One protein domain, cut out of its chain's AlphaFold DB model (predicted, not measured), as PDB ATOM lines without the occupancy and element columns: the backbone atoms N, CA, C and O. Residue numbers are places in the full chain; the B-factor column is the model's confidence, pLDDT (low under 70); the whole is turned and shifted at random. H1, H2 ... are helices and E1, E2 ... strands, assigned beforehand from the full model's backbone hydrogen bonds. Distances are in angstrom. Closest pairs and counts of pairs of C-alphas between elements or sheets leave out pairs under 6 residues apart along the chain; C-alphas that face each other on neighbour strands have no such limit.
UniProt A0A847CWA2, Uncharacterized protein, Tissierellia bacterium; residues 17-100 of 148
ATOM      1  N   ILE A  17      86.757  -7.287  89.414       96.62
ATOM      2  CA  ILE A  17      87.995  -6.725  89.938       96.62
ATOM      3  C   ILE A  17      88.836  -6.326  88.729       96.62
ATOM      4  O   ILE A  17      89.036  -7.126  87.816       96.62
ATOM      5  N   VAL A  18      89.305  -5.085  88.703       96.12
ATOM      6  CA  VAL A  18      90.173  -4.585  87.634       96.12
ATOM      7  C   VAL A  18      91.637  -4.716  88.045       96.12
ATOM      8  O   VAL A  18      92.011  -4.284  89.131       96.12
ATOM      9  N   THR A  19      92.482  -5.245  87.161       95.00
ATOM     10  CA  THR A  19      93.938  -5.263  87.367       95.00
ATOM     11  C   THR A  19      94.570  -4.014  86.757       95.00
ATOM     12  O   THR A  19      94.632  -3.876  85.537       95.00
ATOM     13  N   GLY A  20      95.046  -3.109  87.608       93.69
ATOM     14  CA  GLY A  20      95.662  -1.839  87.241       93.69
ATOM     15  C   GLY A  20      97.188  -1.837  87.351       93.69
ATOM     16  O   GLY A  20      97.781  -2.546  88.171       93.69
ATOM     17  N   PHE A  21      97.845  -1.004  86.539       94.19
ATOM     18  CA  PHE A  21      99.309  -0.833  86.574       94.19
ATOM     19  C   PHE A  21      99.728   0.640  86.702       94.19
ATOM     20  O   PHE A  21     100.656   0.952  87.452       94.19
ATOM     21  N   THR A  22      99.022   1.548  86.028       95.19
ATOM     22  CA  THR A  22      99.078   3.000  86.249       95.19
ATOM     23  C   THR A  22      97.686   3.518  86.589       95.19
ATOM     24  O   THR A  22      96.698   2.821  86.391       95.19
ATOM     25  N   GLU A  23      97.583   4.734  87.108       94.62
ATOM     26  CA  GLU A  23      96.278   5.349  87.367       94.62
ATOM     27  C   GLU A  23      95.490   5.516  86.059       94.62
ATOM     28  O   GLU A  23      94.429   4.919  85.909       94.62
ATOM     29  N   GLU A  24      96.100   6.148  85.050       94.44
ATOM     30  CA  GLU A  24      95.513   6.359  83.716       94.44
ATOM     31  C   GLU A  24      94.986   5.065  83.073       94.44
ATOM     32  O   GLU A  24      93.859   5.012  82.580       94.44
ATOM     33  N   ASN A  25      95.770   3.976  83.091       93.44
ATOM     34  CA  ASN A  25      95.328   2.731  82.466       93.44
ATOM     35  C   ASN A  25      94.206   2.032  83.230       93.44
ATOM     36  O   ASN A  25      93.402   1.332  82.616       93.44
ATOM     37  N   THR A  26      94.150   2.247  84.542       95.69
ATOM     38  CA  THR A  26      93.126   1.689  85.413       95.69
ATOM     39  C   THR A  26      91.821   2.438  85.192       95.69
ATOM     40  O   THR A  26      90.790   1.809  84.971       95.69
ATOM     41  N   GLU A  27      91.867   3.770  85.147       95.06
ATOM     42  CA  GLU A  27      90.705   4.619  84.874       95.06
ATOM     43  C   GLU A  27      90.029   4.282  83.540       95.06
ATOM     44  O   GLU A  27      88.806   4.179  83.488       95.06
ATOM     45  N   MET A  28      90.807   3.995  82.489       93.69
ATOM     46  CA  MET A  28      90.277   3.605  81.171       93.69
ATOM     47  C   MET A  28      89.491   2.284  81.158       93.69
ATOM     48  O   MET A  28      88.738   2.020  80.217       93.69
ATOM     49  N   ILE A  29      89.697   1.410  82.148       92.81
ATOM     50  CA  ILE A  29      89.069   0.080  82.205       92.81
ATOM     51  C   ILE A  29      88.128  -0.089  83.404       92.81
ATOM     52  O   ILE A  29      87.439  -1.110  83.503       92.81
ATOM     53  N   ILE A  30      88.036   0.905  84.290       93.81
ATOM     54  CA  ILE A  30      86.958   0.994  85.275       93.81
ATOM     55  C   ILE A  30      85.624   1.118  84.532       93.81
ATOM     56  O   ILE A  30      85.502   1.774  83.502       93.81
ATOM     57  N   GLY A  31      84.607   0.432  85.039       92.69
ATOM     58  CA  GLY A  31      83.244   0.541  84.538       92.69
ATOM     59  C   GLY A  31      82.252   0.338  85.667       92.69
ATOM     60  O   GLY A  31      82.635   0.107  86.810       92.69
ATOM     61  N   ASN A  32      80.968   0.392  85.334       92.50
ATOM     62  CA  ASN A  32      79.898   0.465  86.333       92.50
ATOM     63  C   ASN A  32      79.774  -0.786  87.219       92.50
ATOM     64  O   ASN A  32      79.147  -0.719  88.271       92.50
ATOM     65  N   THR A  33      80.359  -1.915  86.808       94.12
ATOM     66  CA  THR A  33      80.397  -3.157  87.593       94.12
ATOM     67  C   THR A  33      81.749  -3.415  88.265       94.12
ATOM     68  O   THR A  33      81.940  -4.459  88.893       94.12
ATOM     69  N   THR A  34      82.710  -2.490  88.145       95.94
ATOM     70  CA  THR A  34      83.974  -2.571  88.880       95.94
ATOM     71  C   THR A  34      83.720  -2.229  90.343       95.94
ATOM     72  O   THR A  34      83.289  -1.121  90.646       95.94
ATOM     73  N   PHE A  35      84.014  -3.161  91.249       97.00
ATOM     74  CA  PHE A  35      83.845  -2.941  92.692       97.00
ATOM     75  C   PHE A  35      85.166  -2.928  93.465       97.00
ATOM     76  O   PHE A  35      85.204  -2.416  94.584       97.00
ATOM     77  N   ALA A  36      86.238  -3.453  92.870       97.62
ATOM     78  CA  ALA A  36      87.582  -3.465  93.430       97.62
ATOM     79  C   ALA A  36      88.637  -3.308  92.330       97.62
ATOM     80  O   ALA A  36      88.402  -3.623  91.157       97.62
ATOM     81  N   ILE A  37      89.825  -2.874  92.730       97.75
ATOM     82  CA  ILE A  37      91.012  -2.797  91.879       97.75
ATOM     83  C   ILE A  37      92.138  -3.593  92.548       97.75
ATOM     84  O   ILE A  37      92.279  -3.586  93.767       97.75
ATOM     85  N   SER A  38      92.964  -4.279  91.769       96.38
ATOM     86  CA  SER A  38      94.198  -4.916  92.241       96.38
ATOM     87  C   SER A  38      95.329  -4.709  91.227       96.38
ATOM     88  O   SER A  38      95.150  -4.017  90.227       96.38
ATOM     89  N   GLY A  39      96.509  -5.274  91.476       93.75
ATOM     90  CA  GLY A  39      97.708  -5.113  90.651       93.75
ATOM     91  C   GLY A  39      98.675  -4.054  91.184       93.75
ATOM     92  O   GLY A  39      98.517  -3.544  92.292       93.75
ATOM     93  N   LYS A  40      99.695  -3.710  90.384       94.50
ATOM     94  CA  LYS A  40     100.806  -2.833  90.814       94.50
ATOM     95  C   LYS A  40     100.374  -1.423  91.212       94.50
ATOM     96  O   LYS A  40     101.122  -0.720  91.885       94.50
ATOM     97  N   ILE A  41      99.199  -0.978  90.772       95.62
ATOM     98  CA  ILE A  41      98.689   0.339  91.153       95.62
ATOM     99  C   ILE A  41      98.367   0.428  92.655       95.62
ATOM    100  O   ILE A  41      98.513   1.499  93.242       95.62
ATOM    101  N   ALA A  42      98.026  -0.699  93.291       96.88
ATOM    102  CA  ALA A  42      97.708  -0.768  94.718       96.88
ATOM    103  C   ALA A  42      98.920  -0.502  95.634       96.88
ATOM    104  O   ALA A  42      98.748  -0.199  96.810       96.88
ATOM    105  N   ASP A  43     100.148  -0.559  95.105       95.56
ATOM    106  CA  ASP A  43     101.356  -0.175  95.849       95.56
ATOM    107  C   ASP A  43     101.486   1.353  95.997       95.56
ATOM    108  O   ASP A  43     102.293   1.843  96.788       95.56
ATOM    109  N   LYS A  44     100.726   2.123  95.204       95.62
ATOM    110  CA  LYS A  44     100.862   3.583  95.081       95.62
ATOM    111  C   LYS A  44      99.679   4.353  95.648       95.62
ATOM    112  O   LYS A  44      99.857   5.459  96.147       95.62
ATOM    113  N   THR A  45      98.484   3.790  95.549       95.81
ATOM    114  CA  THR A  45      97.247   4.387  96.056       95.81
ATOM    115  C   THR A  45      96.408   3.313  96.728       95.81
ATOM    116  O   THR A  45      96.607   2.133  96.464       95.81
ATOM    117  N   LYS A  46      95.492   3.730  97.608       96.12
ATOM    118  CA  LYS A  46      94.494   2.859  98.247       96.12
ATOM    119  C   LYS A  46      93.132   2.905  97.549       96.12
ATOM    120  O   LYS A  46      92.253   2.103  97.864       96.12
ATOM    121  N   GLU A  47      92.942   3.858  96.640       96.56
ATOM    122  CA  GLU A  47      91.663   4.132  95.995       96.56
ATOM    123  C   GLU A  47      91.867   4.826  94.641       96.56
ATOM    124  O   GLU A  47      92.792   5.625  94.486       96.56
ATOM    125  N   ILE A  48      90.996   4.534  93.672       96.56
ATOM    126  CA  ILE A  48      90.849   5.276  92.411       96.56
ATOM    127  C   ILE A  48      89.351   5.449  92.152       96.56
ATOM    128  O   ILE A  48      88.618   4.462  92.131       96.56
ATOM    129  N   ASN A  49      88.887   6.683  91.942       93.25
ATOM    130  CA  ASN A  49      87.476   6.998  91.669       93.25
ATOM    131  C   ASN A  49      86.482   6.408  92.690       93.25
ATOM    132  O   ASN A  49      85.418   5.915  92.314       93.25
ATOM    133  N   GLY A  50      86.827   6.418  93.982       93.25
ATOM    134  CA  GLY A  50      85.987   5.823  95.029       93.25
ATOM    135  C   GLY A  50      86.044   4.293  95.098       93.25
ATOM    136  O   GLY A  50      85.330   3.695  95.900       93.25
ATOM    137  N   ILE A  51      86.859   3.641  94.261       96.75
ATOM    138  CA  ILE A  51      87.015   2.186  94.222       96.75
ATOM    139  C   ILE A  51      88.307   1.799  94.931       96.75
ATOM    140  O   ILE A  51      89.403   2.213  94.547       96.75
ATOM    141  N   LYS A  52      88.172   0.953  95.950       97.31
ATOM    142  CA  LYS A  52      89.284   0.477  96.770       97.31
ATOM    143  C   LYS A  52      90.263  -0.385  95.969       97.31
ATOM    144  O   LYS A  52      89.854  -1.247  95.185       97.31
ATOM    145  N   THR A  53      91.556  -0.180  96.210       98.06
ATOM    146  CA  THR A  53      92.636  -0.991  95.641       98.06
ATOM    147  C   THR A  53      93.193  -1.984  96.667       98.06
ATOM    148  O   THR A  53      93.332  -1.638  97.837       98.06
ATOM    149  N   PHE A  54      93.594  -3.172  96.219       98.12
ATOM    150  CA  PHE A  54      94.139  -4.242  97.060       98.12
ATOM    151  C   PHE A  54      95.469  -4.755  96.504       98.12
ATOM    152  O   PHE A  54      95.549  -5.148  95.332       98.12
ATOM    153  N   ARG A  55      96.511  -4.795  97.339       96.50
ATOM    154  CA  ARG A  55      97.814  -5.362  96.969       96.50
ATOM    155  C   ARG A  55      97.715  -6.877  96.911       96.50
ATOM    156  O   ARG A  55      97.253  -7.520  97.848       96.50
ATOM    157  N   THR A  56      98.202  -7.454  95.815       86.25
ATOM    158  CA  THR A  56      98.047  -8.885  95.507       86.25
ATOM    159  C   THR A  56      98.595  -9.813  96.596       86.25
ATOM    160  O   THR A  56      98.051 -10.894  96.797       86.25
ATOM    161  N   HIS A  57      99.662  -9.410  97.292       89.06
ATOM    162  CA  HIS A  57     100.319 -10.249  98.299       89.06
ATOM    163  C   HIS A  57      99.913  -9.911  99.733       89.06
ATOM    164  O   HIS A  57      99.723 -10.819 100.537       89.06
ATOM    165  N   ASP A  58      99.763  -8.624 100.040       95.94
ATOM    166  CA  ASP A  58      99.584  -8.169 101.419       95.94
ATOM    167  C   ASP A  58      98.111  -8.136 101.842       95.94
ATOM    168  O   ASP A  58      97.803  -8.354 103.012       95.94
ATOM    169  N   ASP A  59      97.199  -7.909 100.892       96.81
ATOM    170  CA  ASP A  59      95.789  -7.634 101.177       96.81
ATOM    171  C   ASP A  59      94.873  -8.776 100.684       96.81
ATOM    172  O   ASP A  59      93.670  -8.594 100.523       96.81
ATOM    173  N   ILE A  60      95.423  -9.973 100.419       95.31
ATOM    174  CA  ILE A  60      94.677 -11.085  99.803       95.31
ATOM    175  C   ILE A  60      93.477 -11.542 100.642       95.31
ATOM    176  O   ILE A  60      92.410 -11.797 100.090       95.31
ATOM    177  N   VAL A  61      93.628 -11.616 101.967       97.19
ATOM    178  CA  VAL A  61      92.535 -12.004 102.875       97.19
ATOM    179  C   VAL A  61      91.435 -10.944 102.848       97.19
ATOM    180  O   VAL A  61      90.269 -11.270 102.660       97.19
ATOM    181  N   GLU A  62      91.822  -9.672 102.928       97.38
ATOM    182  CA  GLU A  62      90.887  -8.548 102.887       97.38
ATOM    183  C   GLU A  62      90.152  -8.461 101.542       97.38
ATOM    184  O   GLU A  62      88.959  -8.169 101.502       97.38
ATOM    185  N   LEU A  63      90.839  -8.752 100.432       97.06
ATOM    186  CA  LEU A  63      90.225  -8.819  99.110       97.06
ATOM    187  C   LEU A  63      89.188  -9.943  99.035       97.06
ATOM    188  O   LEU A  63      88.118  -9.735  98.472       97.06
ATOM    189  N   VAL A  64      89.487 -11.121  99.588       96.06
ATOM    190  CA  VAL A  64      88.539 -12.245  99.614       96.06
ATOM    191  C   VAL A  64      87.300 -11.887 100.433       96.06
ATOM    192  O   VAL A  64      86.189 -12.067  99.937       96.06
ATOM    193  N   ASP A  65      87.467 -11.315 101.626       97.38
ATOM    194  CA  ASP A  65      86.340 -10.873 102.456       97.38
ATOM    195  C   ASP A  65      85.487  -9.830 101.721       97.38
ATOM    196  O   ASP A  65      84.258  -9.915 101.689       97.38
ATOM    197  N   TYR A  66      86.142  -8.888 101.041       97.00
ATOM    198  CA  TYR A  66      85.474  -7.865 100.247       97.00
ATOM    199  C   TYR A  66      84.731  -8.444  99.033       97.00
ATOM    200  O   TYR A  66      83.639  -7.988  98.698       97.00
ATOM    201  N   VAL A  67      85.275  -9.477  98.381       96.38
ATOM    202  CA  VAL A  67      84.571 -10.221  97.325       96.38
ATOM    203  C   VAL A  67      83.306 -10.852  97.892       96.38
ATOM    204  O   VAL A  67      82.241 -10.646  97.320       96.38
ATOM    205  N   VAL A  68      83.399 -11.569  99.016       95.50
ATOM    206  CA  VAL A  68      82.250 -12.230  99.657       95.50
ATOM    207  C   VAL A  68      81.170 -11.219 100.057       95.50
ATOM    208  O   VAL A  68      79.988 -11.505  99.898       95.50
ATOM    209  N   GLU A  69      81.561 -10.034 100.532       94.94
ATOM    210  CA  GLU A  69      80.631  -8.955 100.883       94.94
ATOM    211  C   GLU A  69      79.919  -8.365  99.655       94.94
ATOM    212  O   GLU A  69      78.726  -8.062  99.712       94.94
ATOM    213  N   LYS A  70      80.648  -8.145  98.552       94.19
ATOM    214  CA  LYS A  70      80.141  -7.374  97.406       94.19
ATOM    215  C   LYS A  70      79.431  -8.204  96.353       94.19
ATOM    216  O   LYS A  70      78.526  -7.686  95.696       94.19
ATOM    217  N   VAL A  71      79.850  -9.446  96.128       93.94
ATOM    218  CA  VAL A  71      79.228 -10.276  95.092       93.94
ATOM    219  C   VAL A  71      77.946 -10.918  95.606       93.94
ATOM    220  O   VAL A  71      77.701 -11.039  96.801       93.94
ATOM    221  N   HIS A  72      77.094 -11.324  94.676       92.44
ATOM    222  CA  HIS A  72      75.777 -11.863  94.973       92.44
ATOM    223  C   HIS A  72      75.531 -13.139  94.157       92.44
ATOM    224  O   HIS A  72      76.232 -13.378  93.166       92.44
ATOM    225  N   PRO A  73      74.521 -13.954  94.518       90.75
ATOM    226  CA  PRO A  73      74.084 -15.058  93.677       90.75
ATOM    227  C   PRO A  73      73.814 -14.589  92.251       90.75
ATOM    228  O   PRO A  73      73.277 -13.500  92.034       90.75
ATOM    229  N   THR A  74      74.193 -15.411  91.275       85.38
ATOM    230  CA  THR A  74      74.064 -15.059  89.860       85.38
ATOM    231  C   THR A  74      72.635 -14.622  89.525       85.38
ATOM    232  O   THR A  74      71.661 -15.294  89.870       85.38
ATOM    233  N   ILE A  75      72.500 -13.476  88.862       84.62
ATOM    234  CA  ILE A  75      71.232 -13.085  88.241       84.62
ATOM    235  C   ILE A  75      71.162 -13.727  86.853       84.62
ATOM    236  O   ILE A  75      72.156 -14.234  86.349       84.62
ATOM    237  N   GLY A  76      69.986 -13.749  86.224       73.25
ATOM    238  CA  GLY A  76      69.783 -14.394  84.921       73.25
ATOM    239  C   GLY A  76      70.458 -13.648  83.769       73.25
ATOM    240  O   GLY A  76      69.751 -13.148  82.893       73.25
ATOM    241  N   TYR A  77      71.790 -13.535  83.808       78.12
ATOM    242  CA  TYR A  77      72.623 -12.788  82.881       78.12
ATOM    243  C   TYR A  77      72.297 -13.208  81.448       78.12
ATOM    244  O   TYR A  77      72.278 -14.388  81.086       78.12
ATOM    245  N   LYS A  78      71.970 -12.200  80.650       71.44
ATOM    246  CA  LYS A  78      71.738 -12.275  79.213       71.44
ATOM    247  C   LYS A  78      72.679 -11.273  78.551       71.44
ATOM    248  O   LYS A  78      73.374 -10.534  79.248       71.44
ATOM    249  N   ASP A  79      72.695 -11.278  77.225       65.38
ATOM    250  CA  ASP A  79      73.383 -10.261  76.429       65.38
ATOM    251  C   ASP A  79      72.995  -8.823  76.834       65.38
ATOM    252  O   ASP A  79      72.099  -8.591  77.651       65.38
ATOM    253  N   GLU A  80      73.673  -7.829  76.257       61.47
ATOM    254  CA  GLU A  80      73.460  -6.413  76.582       61.47
ATOM    255  C   GLU A  80      72.008  -5.941  76.394       61.47
ATOM    256  O   GLU A  80      71.563  -5.017  77.082       61.47
ATOM    257  N   MET A  81      71.235  -6.578  75.502       65.81
ATOM    258  CA  MET A  81      69.814  -6.258  75.354       65.81
ATOM    259  C   MET A  81      69.043  -6.669  76.608       65.81
ATOM    260  O   MET A  81      68.200  -5.904  77.094       65.81
ATOM    261  N   GLY A  82      69.391  -7.828  77.171       73.50
ATOM    262  CA  GLY A  82      68.818  -8.367  78.392       73.50
ATOM    263  C   GLY A  82      67.333  -8.710  78.246       73.50
ATOM    264  O   GLY A  82      66.682  -8.428  77.244       73.50
ATOM    265  N   CYS A  83      66.744  -9.313  79.281       86.69
ATOM    266  CA  CYS A  83      65.291  -9.537  79.298       86.69
ATOM    267  C   CYS A  83      64.490  -8.276  79.664       86.69
ATOM    268  O   CYS A  83      63.311  -8.189  79.328       86.69
ATOM    269  N   ARG A  84      65.117  -7.337  80.393       88.06
ATOM    270  CA  ARG A  84      64.538  -6.083  80.911       88.06
ATOM    271  C   ARG A  84      63.242  -6.234  81.708       88.06
ATOM    272  O   ARG A  84      62.517  -5.263  81.897       88.06
ATOM    273  N   LEU A  85      62.969  -7.425  82.240       87.38
ATOM    274  CA  LEU A  85      61.760  -7.696  83.027       87.38
ATOM    275  C   LEU A  85      61.709  -6.879  84.325       87.38
ATOM    276  O   LEU A  85      60.629  -6.595  84.820       87.38
ATOM    277  N   CYS A  86      62.867  -6.478  84.853       89.19
ATOM    278  CA  CYS A  86      62.994  -5.567  85.992       89.19
ATOM    279  C   CYS A  86      63.190  -4.091  85.591       89.19
ATOM    280  O   CYS A  86      63.542  -3.272  86.435       89.19
ATOM    281  N   GLY A  87      63.037  -3.752  84.306       90.44
ATOM    282  CA  GLY A  87      63.239  -2.397  83.780       90.44
ATOM    283  C   GLY A  87      64.700  -1.988  83.544       90.44
ATOM    284  O   GLY A  87      64.944  -0.849  83.165       90.44
ATOM    285  N   MET A  88      65.665  -2.893  83.736       91.75
ATOM    286  CA  MET A  88      67.105  -2.636  83.589       91.75
ATOM    287  C   MET A  88      67.777  -3.695  82.705       91.75
ATOM    288  O   MET A  88      67.310  -4.834  82.607       91.75
ATOM    289  N   THR A  89      68.906  -3.343  82.091       92.25
ATOM    290  CA  THR A  89      69.889  -4.325  81.611       92.25
ATOM    291  C   THR A  89      70.523  -5.060  82.796       92.25
ATOM    292  O   THR A  89      70.517  -4.581  83.933       92.25
ATOM    293  N   CYS A  90      71.106  -6.238  82.549       91.88
ATOM    294  CA  CYS A  90      71.780  -6.984  83.612       91.88
ATOM    295  C   CYS A  90      72.967  -6.204  84.205       91.88
ATOM    296  O   CYS A  90      73.183  -6.268  85.412       91.88
ATOM    297  N   GLY A  91      73.692  -5.437  83.380       91.88
ATOM    298  CA  GLY A  91      74.808  -4.602  83.832       91.88
ATOM    299  C   GLY A  91      74.360  -3.436  84.715       91.88
ATOM    300  O   GLY A  91      74.977  -3.182  85.746       91.88
ATOM    301  N   GLU A  92      73.257  -2.764  84.367       93.81
ATOM    302  CA  GLU A  92      72.678  -1.690  85.189       93.81
ATOM    303  C   GLU A  92      72.175  -2.203  86.539       93.81
ATOM    304  O   GLU A  92      72.462  -1.590  87.567       93.81
ATOM    305  N   LEU A  93      71.456  -3.335  86.553       94.38
ATOM    306  CA  LEU A  93      70.997  -3.940  87.804       94.38
ATOM    307  C   LEU A  93      72.192  -4.285  88.696       94.38
ATOM    308  O   LEU A  93      72.200  -3.944  89.875       94.38
ATOM    309  N   ASN A  94      73.223  -4.903  88.125       93.56
ATOM    310  CA  ASN A  94      74.419  -5.274  88.863       93.56
ATOM    311  C   ASN A  94      75.171  -4.052  89.424       93.56
ATOM    312  O   ASN A  94      75.526  -4.025  90.599       93.56
ATOM    313  N   ALA A  95      75.322  -2.985  88.635       94.12
ATOM    314  CA  ALA A  95      75.895  -1.728  89.114       94.12
ATOM    315  C   ALA A  95      75.113  -1.151  90.311       94.12
ATOM    316  O   ALA A  95      75.713  -0.682  91.278       94.12
ATOM    317  N   GLN A  96      73.776  -1.215  90.290       96.06
ATOM    318  CA  GLN A  96      72.957  -0.769  91.421       96.06
ATOM    319  C   GLN A  96      73.079  -1.681  92.647       96.06
ATOM    320  O   GLN A  96      73.039  -1.172  93.769       96.06
ATOM    321  N   ILE A  97      73.254  -2.994  92.458       95.81
ATOM    322  CA  ILE A  97      73.501  -3.939  93.559       95.81
ATOM    323  C   ILE A  97      74.835  -3.623  94.239       95.81
ATOM    324  O   ILE A  97      74.876  -3.473  95.457       95.81
ATOM    325  N   LEU A  98      75.905  -3.418  93.466       94.88
ATOM    326  CA  LEU A  98      77.231  -3.074  93.998       94.88
ATOM    327  C   LEU A  98      77.247  -1.730  94.743       94.88
ATOM    328  O   LEU A  98      78.032  -1.539  95.668       94.88
ATOM    329  N   GLN A  99      76.350  -0.813  94.375       93.25
ATOM    330  CA  GLN A  99      76.131   0.462  95.066       93.25
ATOM    331  C   GLN A  99      75.183   0.355  96.276       93.25
ATOM    332  O   GLN A  99      74.888   1.374  96.899       93.25
ATOM    333  N   GLY A 100      74.655  -0.833  96.589       93.75
ATOM    334  CA  GLY A 100      73.709  -1.055  97.688       93.75
ATOM    335  C   GLY A 100      72.305  -0.480  97.457       93.75
ATOM    336  O   GLY A 100      71.527  -0.365  98.398       93.75
TER     337      GLY A 100
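What this domain is: This is residues 17 to 100 of the 148 residues of an uncharacterized protein of Tissierellia bacterium (UniProt A0A847CWA2). A small sheet of three short strands has the longest helix, H3, covering one face, while a long loop, residues 71 to 89, leads away from this body and folds back to H4. Short helices H1 and H2 sit at the sheet's margins. The printed part has 84 residues, in the order E1 H1 E2 H2 E3 H3 H4; the sheet runs E1 E2 E3, all parallel, and the class is mixed, helices and strands, with 41 residues in named elements, under half. The whole is only just compact, close to loose, with a radius of gyration of the C-alphas of 14.2 A, and elongated, spanning 42 by 27 by 18 A.

Where its parts are: E1, residues 17 to 19, begins at C-alpha 17 (87.995, -6.725, 89.938). H1 is residues 23 to 27, E2 residues 34 to 38, 11.0 A long, H2 residues 40 to 43 and E3 residues 51 to 54, 10.0 A. H3, residues 60 to 70, is 15.2 A long; H4, residues 90 to 98, is 12.4 A and ends at C-alpha 98 (77.231, -3.074, 93.998).

How they stand to each other: E1 and E2 are parallel at 38 degrees, with N 18 and O 36 at 3.0 A; E2 and E3 at 31 degrees, with N 37 and O 52 at 2.9 A. E1, H1, E2 and E2, H2, E3 are strand-helix-strand units, parallel neighbour strands with a helix between, both with right-handed crossovers. H3 makes two layers with the sheet, helix on one face, at a height over the sheet of 9.9 A, along E2 at 3 degrees on the local plane; the closest C-alphas of H3 and E3 are Leu 63 and Phe 54, 6.4 A. H1, H2 and, only just, with 5 pairs of C-alphas within 10 A, H4 are on the sheet but only graze it. Every O i to N i+4 pair is within hydrogen-bond range in H1, H3 and H4; H2 is too short for one.

The domain as a whole: The C-alphas of Lys 44 and Leu 85, farthest apart, are 42.4 A apart. The printed part has no cut; the link H3 to H4 is long, and residues 79 to 81 are under 70 in pLDDT.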